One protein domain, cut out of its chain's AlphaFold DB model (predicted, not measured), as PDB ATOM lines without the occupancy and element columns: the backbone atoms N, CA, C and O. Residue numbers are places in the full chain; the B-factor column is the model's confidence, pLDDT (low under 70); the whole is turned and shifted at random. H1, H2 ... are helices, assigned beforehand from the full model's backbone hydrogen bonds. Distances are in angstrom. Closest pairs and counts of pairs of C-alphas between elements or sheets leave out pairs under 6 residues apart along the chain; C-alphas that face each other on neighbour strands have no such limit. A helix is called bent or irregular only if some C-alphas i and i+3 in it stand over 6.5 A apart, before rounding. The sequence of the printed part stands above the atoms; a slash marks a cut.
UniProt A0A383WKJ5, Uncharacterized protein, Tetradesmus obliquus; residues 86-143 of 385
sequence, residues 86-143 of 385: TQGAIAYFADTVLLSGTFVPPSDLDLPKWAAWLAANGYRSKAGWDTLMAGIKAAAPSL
ATOM      1  N   THR A  86     227.287 200.750 230.138       74.69
ATOM      2  CA  THR A  86     227.465 199.477 229.432       74.69
ATOM      3  C   THR A  86     228.939 199.221 229.127       74.69
ATOM      4  O   THR A  86     229.461 198.151 229.430       74.69
ATOM      5  N   GLN A  87     229.643 200.230 228.604       77.50
ATOM      6  CA  GLN A  87     231.072 200.132 228.289       77.50
ATOM      7  C   GLN A  87     231.923 199.873 229.536       77.50
ATOM      8  O   GLN A  87     232.843 199.058 229.491       77.50
ATOM      9  N   GLY A  88     231.591 200.511 230.663       80.38
ATOM     10  CA  GLY A  88     232.245 200.243 231.946       80.38
ATOM     11  C   GLY A  88     232.054 198.798 232.418       80.38
ATOM     12  O   GLY A  88     233.010 198.170 232.872       80.38
ATOM     13  N   ALA A  89     230.849 198.241 232.260       84.06
ATOM     14  CA  ALA A  89     230.565 196.848 232.601       84.06
ATOM     15  C   ALA A  89     231.321 195.858 231.697       84.06
ATOM     16  O   ALA A  89     231.884 194.885 232.196       84.06
ATOM     17  N   ILE A  90     231.383 196.131 230.390       86.56
ATOM     18  CA  ILE A  90     232.140 195.324 229.422       86.56
ATOM     19  C   ILE A  90     233.633 195.355 229.745       86.56
ATOM     20  O   ILE A  90     234.266 194.304 229.787       86.56
ATOM     21  N   ALA A  91     234.191 196.538 230.018       88.50
ATOM     22  CA  ALA A  91     235.595 196.675 230.390       88.50
ATOM     23  C   ALA A  91     235.913 195.908 231.678       88.50
ATOM     24  O   ALA A  91     236.853 195.119 231.702       88.50
ATOM     25  N   TYR A  92     235.081 196.059 232.714       88.06
ATOM     26  CA  TYR A  92     235.243 195.317 233.962       88.06
ATOM     27  C   TYR A  92     235.189 193.801 233.745       88.06
ATOM     28  O   TYR A  92     236.045 193.082 234.260       88.06
ATOM     29  N   PHE A  93     234.213 193.313 232.975       88.38
ATOM     30  CA  PHE A  93     234.089 191.894 232.645       88.38
ATOM     31  C   PHE A  93     235.322 191.385 231.888       88.38
ATOM     32  O   PHE A  93     235.928 190.397 232.299       88.38
ATOM     33  N   ALA A  94     235.734 192.077 230.828       90.69
ATOM     34  CA  ALA A  94     236.891 191.689 230.035       90.69
ATOM     35  C   ALA A  94     238.170 191.657 230.883       90.69
ATOM     36  O   ALA A  94     238.851 190.638 230.930       90.69
ATOM     37  N   ASP A  95     238.461 192.731 231.616       91.06
ATOM     38  CA  ASP A  95     239.708 192.854 232.374       91.06
ATOM     39  C   ASP A  95     239.733 191.939 233.610       91.06
ATOM     40  O   ASP A  95     240.755 191.329 233.915       91.06
ATOM     41  N   THR A  96     238.610 191.818 234.327       86.56
ATOM     42  CA  THR A  96     238.570 191.157 235.645       86.56
ATOM     43  C   THR A  96     238.148 189.697 235.564       86.56
ATOM     44  O   THR A  96     238.591 188.891 236.380       86.56
ATOM     45  N   VAL A  97     237.293 189.332 234.608       84.00
ATOM     46  CA  VAL A  97     236.746 187.971 234.495       84.00
ATOM     47  C   VAL A  97     237.445 187.205 233.381       84.00
ATOM     48  O   VAL A  97     237.944 186.110 233.628       84.00
ATOM     49  N   LEU A  98     237.503 187.782 232.180       85.88
ATOM     50  CA  LEU A  98     237.976 187.077 230.991       85.88
ATOM     51  C   LEU A  98     239.509 187.002 230.929       85.88
ATOM     52  O   LEU A  98     240.079 185.926 230.797       85.88
ATOM     53  N   LEU A  99     240.183 188.148 231.034       88.88
ATOM     54  CA  LEU A  99     241.615 188.275 230.747       88.88
ATOM     55  C   LEU A  99     242.506 188.172 231.989       88.88
ATOM     56  O   LEU A  99     243.716 188.011 231.854       88.88
ATOM     57  N   SER A 100     241.930 188.226 233.191       85.88
ATOM     58  CA  SER A 100     242.684 188.111 234.448       85.88
ATOM     59  C   SER A 100     243.228 186.703 234.713       85.88
ATOM     60  O   SER A 100     244.056 186.531 235.603       85.88
ATOM     61  N   GLY A 101     242.729 185.685 233.999       79.62
ATOM     62  CA  GLY A 101     243.039 184.278 234.262       79.62
ATOM     63  C   GLY A 101     242.435 183.736 235.563       79.62
ATOM     64  O   GLY A 101     242.774 182.632 235.975       79.62
ATOM     65  N   THR A 102     241.545 184.490 236.222       78.94
ATOM     66  CA  THR A 102     240.972 184.106 237.527       78.94
ATOM     67  C   THR A 102     240.053 182.883 237.433       78.94
ATOM     68  O   THR A 102     239.951 182.122 238.392       78.94
ATOM     69  N   PHE A 103     239.382 182.686 236.294       73.12
ATOM     70  CA  PHE A 103     238.430 181.582 236.099       73.12
ATOM     71  C   PHE A 103     238.956 180.512 235.150       73.12
ATOM     72  O   PHE A 103     238.848 179.323 235.437       73.12
ATOM     73  N   VAL A 104     239.503 180.946 234.021       80.25
ATOM     74  CA  VAL A 104     240.033 180.097 232.958       80.25
ATOM     75  C   VAL A 104     241.284 180.797 232.425       80.25
ATOM     76  O   VAL A 104     241.234 182.017 232.218       80.25
ATOM     77  N   PRO A 105     242.416 180.093 232.240       81.06
ATOM     78  CA  PRO A 105     243.578 180.663 231.575       81.06
ATOM     79  C   PRO A 105     243.184 181.220 230.201       81.06
ATOM     80  O   PRO A 105     242.442 180.557 229.480       81.06
ATOM     81  N   PRO A 106     243.695 182.389 229.775       77.44
ATOM     82  CA  PRO A 106     243.363 182.927 228.457       77.44
ATOM     83  C   PRO A 106     243.666 181.977 227.289       77.44
ATOM     84  O   PRO A 106     243.016 182.073 226.256       77.44
ATOM     85  N   SER A 107     244.611 181.042 227.456       79.88
ATOM     86  CA  SER A 107     244.924 179.992 226.476       79.88
ATOM     87  C   SER A 107     243.780 179.017 226.211       79.88
ATOM     88  O   SER A 107     243.742 178.412 225.146       79.88
ATOM     89  N   ASP A 108     242.872 178.857 227.172       80.69
ATOM     90  CA  ASP A 108     241.775 177.890 227.107       80.69
ATOM     91  C   ASP A 108     240.469 178.567 226.648       80.69
ATOM     92  O   ASP A 108     239.419 177.932 226.551       80.69
ATOM     93  N   LEU A 109     240.522 179.877 226.383       84.00
ATOM     94  CA  LEU A 109     239.419 180.655 225.843       84.00
ATOM     95  C   LEU A 109     239.484 180.691 224.316       84.00
ATOM     96  O   LEU A 109     240.554 180.778 223.717       84.00
ATOM     97  N   ASP A 110     238.314 180.765 223.686       87.19
ATOM     98  CA  ASP A 110     238.189 181.125 222.273       87.19
ATOM     99  C   ASP A 110     238.423 182.638 222.096       87.19
ATOM    100  O   ASP A 110     237.498 183.448 221.963       87.19
ATOM    101  N   LEU A 111     239.692 183.039 222.212       88.81
ATOM    102  CA  LEU A 111     240.118 184.433 222.112       88.81
ATOM    103  C   LEU A 111     239.692 185.108 220.798       88.81
ATOM    104  O   LEU A 111     239.320 186.280 220.873       88.81
ATOM    105  N   PRO A 112     239.677 184.428 219.632       88.44
ATOM    106  CA  PRO A 112     239.119 184.981 218.402       88.44
ATOM    107  C   PRO A 112     237.687 185.493 218.547       88.44
ATOM    108  O   PRO A 112     237.411 186.669 218.282       88.44
ATOM    109  N   LYS A 113     236.778 184.644 219.040       88.75
ATOM    110  CA  LYS A 113     235.367 185.018 219.211       88.75
ATOM    111  C   LYS A 113     235.192 186.114 220.250       88.75
ATOM    112  O   LYS A 113     234.417 187.049 220.040       88.75
ATOM    113  N   TRP A 114     235.930 186.031 221.355       91.75
ATOM    114  CA  TRP A 114     235.886 187.059 222.393       91.75
ATOM    115  C   TRP A 114     236.398 188.408 221.908       91.75
ATOM    116  O   TRP A 114     235.768 189.423 222.191       91.75
ATOM    117  N   ALA A 115     237.495 188.438 221.155       94.31
ATOM    118  CA  ALA A 115     238.025 189.666 220.581       94.31
ATOM    119  C   ALA A 115     237.016 190.311 219.623       94.31
ATOM    120  O   ALA A 115     236.747 191.508 219.742       94.31
ATOM    121  N   ALA A 116     236.394 189.527 218.737       91.88
ATOM    122  CA  ALA A 116     235.362 190.031 217.836       91.88
ATOM    123  C   ALA A 116     234.161 190.621 218.597       91.88
ATOM    124  O   ALA A 116     233.719 191.737 218.307       91.88
ATOM    125  N   TRP A 117     233.678 189.921 219.629       92.94
ATOM    126  CA  TRP A 117     232.590 190.410 220.478       92.94
ATOM    127  C   TRP A 117     232.979 191.684 221.242       92.94
ATOM    128  O   TRP A 117     232.215 192.648 221.268       92.94
ATOM    129  N   LEU A 118     234.174 191.731 221.832       93.75
ATOM    130  CA  LEU A 118     234.666 192.890 222.582       93.75
ATOM    131  C   LEU A 118     234.829 194.127 221.689       93.75
ATOM    132  O   LEU A 118     234.458 195.227 222.106       93.75
ATOM    133  N   ALA A 119     235.326 193.955 220.461       94.31
ATOM    134  CA  ALA A 119     235.403 195.029 219.472       94.31
ATOM    135  C   ALA A 119     234.013 195.587 219.140       94.31
ATOM    136  O   ALA A 119     233.798 196.796 219.249       94.31
ATOM    137  N   ALA A 120     233.053 194.710 218.825       89.75
ATOM    138  CA  ALA A 120     231.678 195.100 218.505       89.75
ATOM    139  C   ALA A 120     230.979 195.843 219.660       89.75
ATOM    140  O   ALA A 120     230.107 196.677 219.430       89.75
ATOM    141  N   ASN A 121     231.395 195.578 220.899       87.69
ATOM    142  CA  ASN A 121     230.826 196.174 222.105       87.69
ATOM    143  C   ASN A 121     231.653 197.356 222.658       87.69
ATOM    144  O   ASN A 121     231.384 197.863 223.748       87.69
ATOM    145  N   GLY A 122     232.641 197.849 221.905       88.94
ATOM    146  CA  GLY A 122     233.361 199.076 222.241       88.94
ATOM    147  C   GLY A 122     234.333 198.942 223.415       88.94
ATOM    148  O   GLY A 122     234.564 199.920 224.128       88.94
ATOM    149  N   TYR A 123     234.911 197.759 223.624       92.62
ATOM    150  CA  TYR A 123     235.992 197.555 224.584       92.62
ATOM    151  C   TYR A 123     237.287 198.255 224.136       92.62
ATOM    152  O   TYR A 123     237.763 198.068 223.016       92.62
ATOM    153  N   ARG A 124     237.883 199.069 225.020       92.38
ATOM    154  CA  ARG A 124     239.000 199.979 224.677       92.38
ATOM    155  C   ARG A 124     240.256 199.820 225.538       92.38
ATOM    156  O   ARG A 124     241.186 200.610 225.392       92.38
ATOM    157  N   SER A 125     240.311 198.838 226.438       94.19
ATOM    158  CA  SER A 125     241.478 198.655 227.316       94.19
ATOM    159  C   SER A 125     242.713 198.293 226.495       94.19
ATOM    160  O   SER A 125     242.743 197.264 225.817       94.19
ATOM    161  N   LYS A 126     243.754 199.133 226.550       93.50
ATOM    162  CA  LYS A 126     244.997 198.880 225.810       93.50
ATOM    163  C   LYS A 126     245.644 197.567 226.251       93.50
ATOM    164  O   LYS A 126     245.967 196.755 225.394       93.50
ATOM    165  N   ALA A 127     245.775 197.372 227.563       93.62
ATOM    166  CA  ALA A 127     246.416 196.200 228.147       93.62
ATOM    167  C   ALA A 127     245.675 194.908 227.789       93.62
ATOM    168  O   ALA A 127     246.303 193.932 227.395       93.62
ATOM    169  N   GLY A 128     244.341 194.910 227.858       94.12
ATOM    170  CA  GLY A 128     243.586 193.717 227.493       94.12
ATOM    171  C   GLY A 128     243.637 193.402 226.002       94.12
ATOM    172  O   GLY A 128     243.766 192.238 225.638       94.12
ATOM    173  N   TRP A 129     243.654 194.414 225.130       95.50
ATOM    174  CA  TRP A 129     243.922 194.199 223.705       95.50
ATOM    175  C   TRP A 129     245.330 193.657 223.439       95.50
ATOM    176  O   TRP A 129     245.485 192.814 222.563       95.50
ATOM    177  N   ASP A 130     246.342 194.088 224.191       94.31
ATOM    178  CA  ASP A 130     247.699 193.552 224.051       94.31
ATOM    179  C   ASP A 130     247.739 192.058 224.461       94.31
ATOM    180  O   ASP A 130     248.344 191.245 223.757       94.31
ATOM    181  N   THR A 131     247.004 191.664 225.513       93.31
ATOM    182  CA  THR A 131     246.798 190.251 225.899       93.31
ATOM    183  C   THR A 131     246.046 189.457 224.827       93.31
ATOM    184  O   THR A 131     246.486 188.373 224.446       93.31
ATOM    185  N   LEU A 132     244.936 189.995 224.303       94.94
ATOM    186  CA  LEU A 132     244.151 189.362 223.235       94.94
ATOM    187  C   LEU A 132     245.004 189.139 221.985       94.94
ATOM    188  O   LEU A 132     245.014 188.040 221.442       94.94
ATOM    189  N   MET A 133     245.769 190.145 221.559       95.94
ATOM    190  CA  MET A 133     246.648 190.050 220.392       95.94
ATOM    191  C   MET A 133     247.739 188.993 220.574       95.94
ATOM    192  O   MET A 133     248.035 188.263 219.631       95.94
ATOM    193  N   ALA A 134     248.330 188.882 221.767       94.06
ATOM    194  CA  ALA A 134     249.316 187.840 222.051       94.06
ATOM    195  C   ALA A 134     248.703 186.435 221.938       94.06
ATOM    196  O   ALA A 134     249.292 185.553 221.313       94.06
ATOM    197  N   GLY A 135     247.501 186.245 222.485       93.06
ATOM    198  CA  GLY A 135     246.795 184.970 222.403       93.06
ATOM    199  C   GLY A 135     246.315 184.624 220.991       93.06
ATOM    200  O   GLY A 135     246.512 183.498 220.548       93.06
ATOM    201  N   ILE A 136     245.783 185.597 220.241       95.62
ATOM    202  CA  ILE A 136     245.399 185.411 218.831       95.62
ATOM    203  C   ILE A 136     246.615 185.017 217.993       95.62
ATOM    204  O   ILE A 136     246.523 184.094 217.197       95.62
ATOM    205  N   LYS A 137     247.774 185.659 218.192       95.62
ATOM    206  CA  LYS A 137     249.013 185.288 217.487       95.62
ATOM    207  C   LYS A 137     249.456 183.860 217.794       95.62
ATOM    208  O   LYS A 137     249.920 183.171 216.894       95.62
ATOM    209  N   ALA A 138     249.316 183.416 219.041       93.06
ATOM    210  CA  ALA A 138     249.631 182.039 219.414       93.06
ATOM    211  C   ALA A 138     248.654 181.029 218.783       93.06
ATOM    212  O   ALA A 138     249.073 179.945 218.387       93.06
ATOM    213  N   ALA A 139     247.377 181.400 218.657       93.31
ATOM    214  CA  ALA A 139     246.326 180.579 218.056       93.31
ATOM    215  C   ALA A 139     246.234 180.697 216.524       93.31
ATOM    216  O   ALA A 139     245.500 179.929 215.908       93.31
ATOM    217  N   ALA A 140     246.956 181.636 215.900       93.81
ATOM    218  CA  ALA A 140     246.837 181.956 214.477       93.81
ATOM    219  C   ALA A 140     246.936 180.730 213.545       93.81
ATOM    220  O   ALA A 140     246.080 180.606 212.671       93.81
ATOM    221  N   PRO A 141     247.864 179.769 213.752       91.44
ATOM    222  CA  PRO A 141     247.961 178.581 212.898       91.44
ATOM    223  C   PRO A 141     246.755 177.632 212.963       91.44
ATOM    224  O   PRO A 141     246.627 176.760 212.109       91.44
ATOM    225  N   SER A 142     245.905 177.755 213.988       93.62
ATOM    226  CA  SER A 142     244.741 176.892 214.222       93.62
ATOM    227  C   SER A 142     243.403 177.609 214.033       93.62
ATOM    228  O   SER A 142     242.378 177.075 214.443       93.62
ATOM    229  N   LEU A 143     243.397 178.827 213.482       95.81
ATOM    230  CA  LEU A 143     242.156 179.565 213.263       95.81
ATOM    231  C   LEU A 143     241.341 178.963 212.123       95.81
ATOM    232  O   LEU A 143     241.871 178.607 211.065       95.81
TER     233      LEU A 143
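Overview. This is residues 86 to 143 of the 385 residues of an uncharacterized protein of Tetradesmus obliquus (UniProt A0A383WKJ5). A splayed helical hairpin, H2 and the longer, kinked H3, has a third helix, H1, loosely placed near both; a long loop, residues 99 to 110, returns from H1 to H2. The 58 printed residues hold three named helices, H1, H2 and H3 in chain order, and no named strand: the class is all helix. The whole is compact, with a radius of gyration of the C-alphas of 10.7 A and spans of 33 by 23 by 16 A.

Arrangement. H3, residues 126 to 142, touches H2, residues 111 to 120, with residues 132 to 136 alone; the closest C-alphas, of Leu 111 and Ile 136, are 6.3 A apart. This hairpin runs opposite ways at a steep tilt of 45 degrees. H1, residues 86 to 98, is close to H2 but not clearly touching: the closest C-alphas, of Ile 90 and Leu 118, are 7.7 A apart, at a shallow tilt of 13 degrees, opposite ways. H1 is also close to H3 but not clearly touching, the closest C-alphas being those of Asp 95 and Gly 128, 6.3 A apart, at a steep tilt of 57 degrees, the same way. Every O i to N i+4 pair is within hydrogen-bond range in H1 and H2, and 11 of 13 in H3.

Along the chain. H3 measures 24.9 A from C-alpha 126 to C-alpha 142 at (244.741, 176.892, 214.222), with a kink of 28 degrees near residue 136; it is irregular, C-alphas 138 and 141 being 7.6 A apart. H1 begins at C-alpha 86 (227.465, 199.477, 229.432) and measures 16.3 A; it is neither bent nor irregular, but only just: C-alphas 95 and 98 are 6.2 A apart. H2 measures 14.1 A.

Size, cuts and confidence. The two C-alphas farthest apart, of Thr 86 and Pro 141, are 33.6 A apart. The printed part has no cut; the link from H1 to H2 is long, that from H2 to H3 tight. The mean pLDDT of the printed part is 88.8, and no printed residue is under 70.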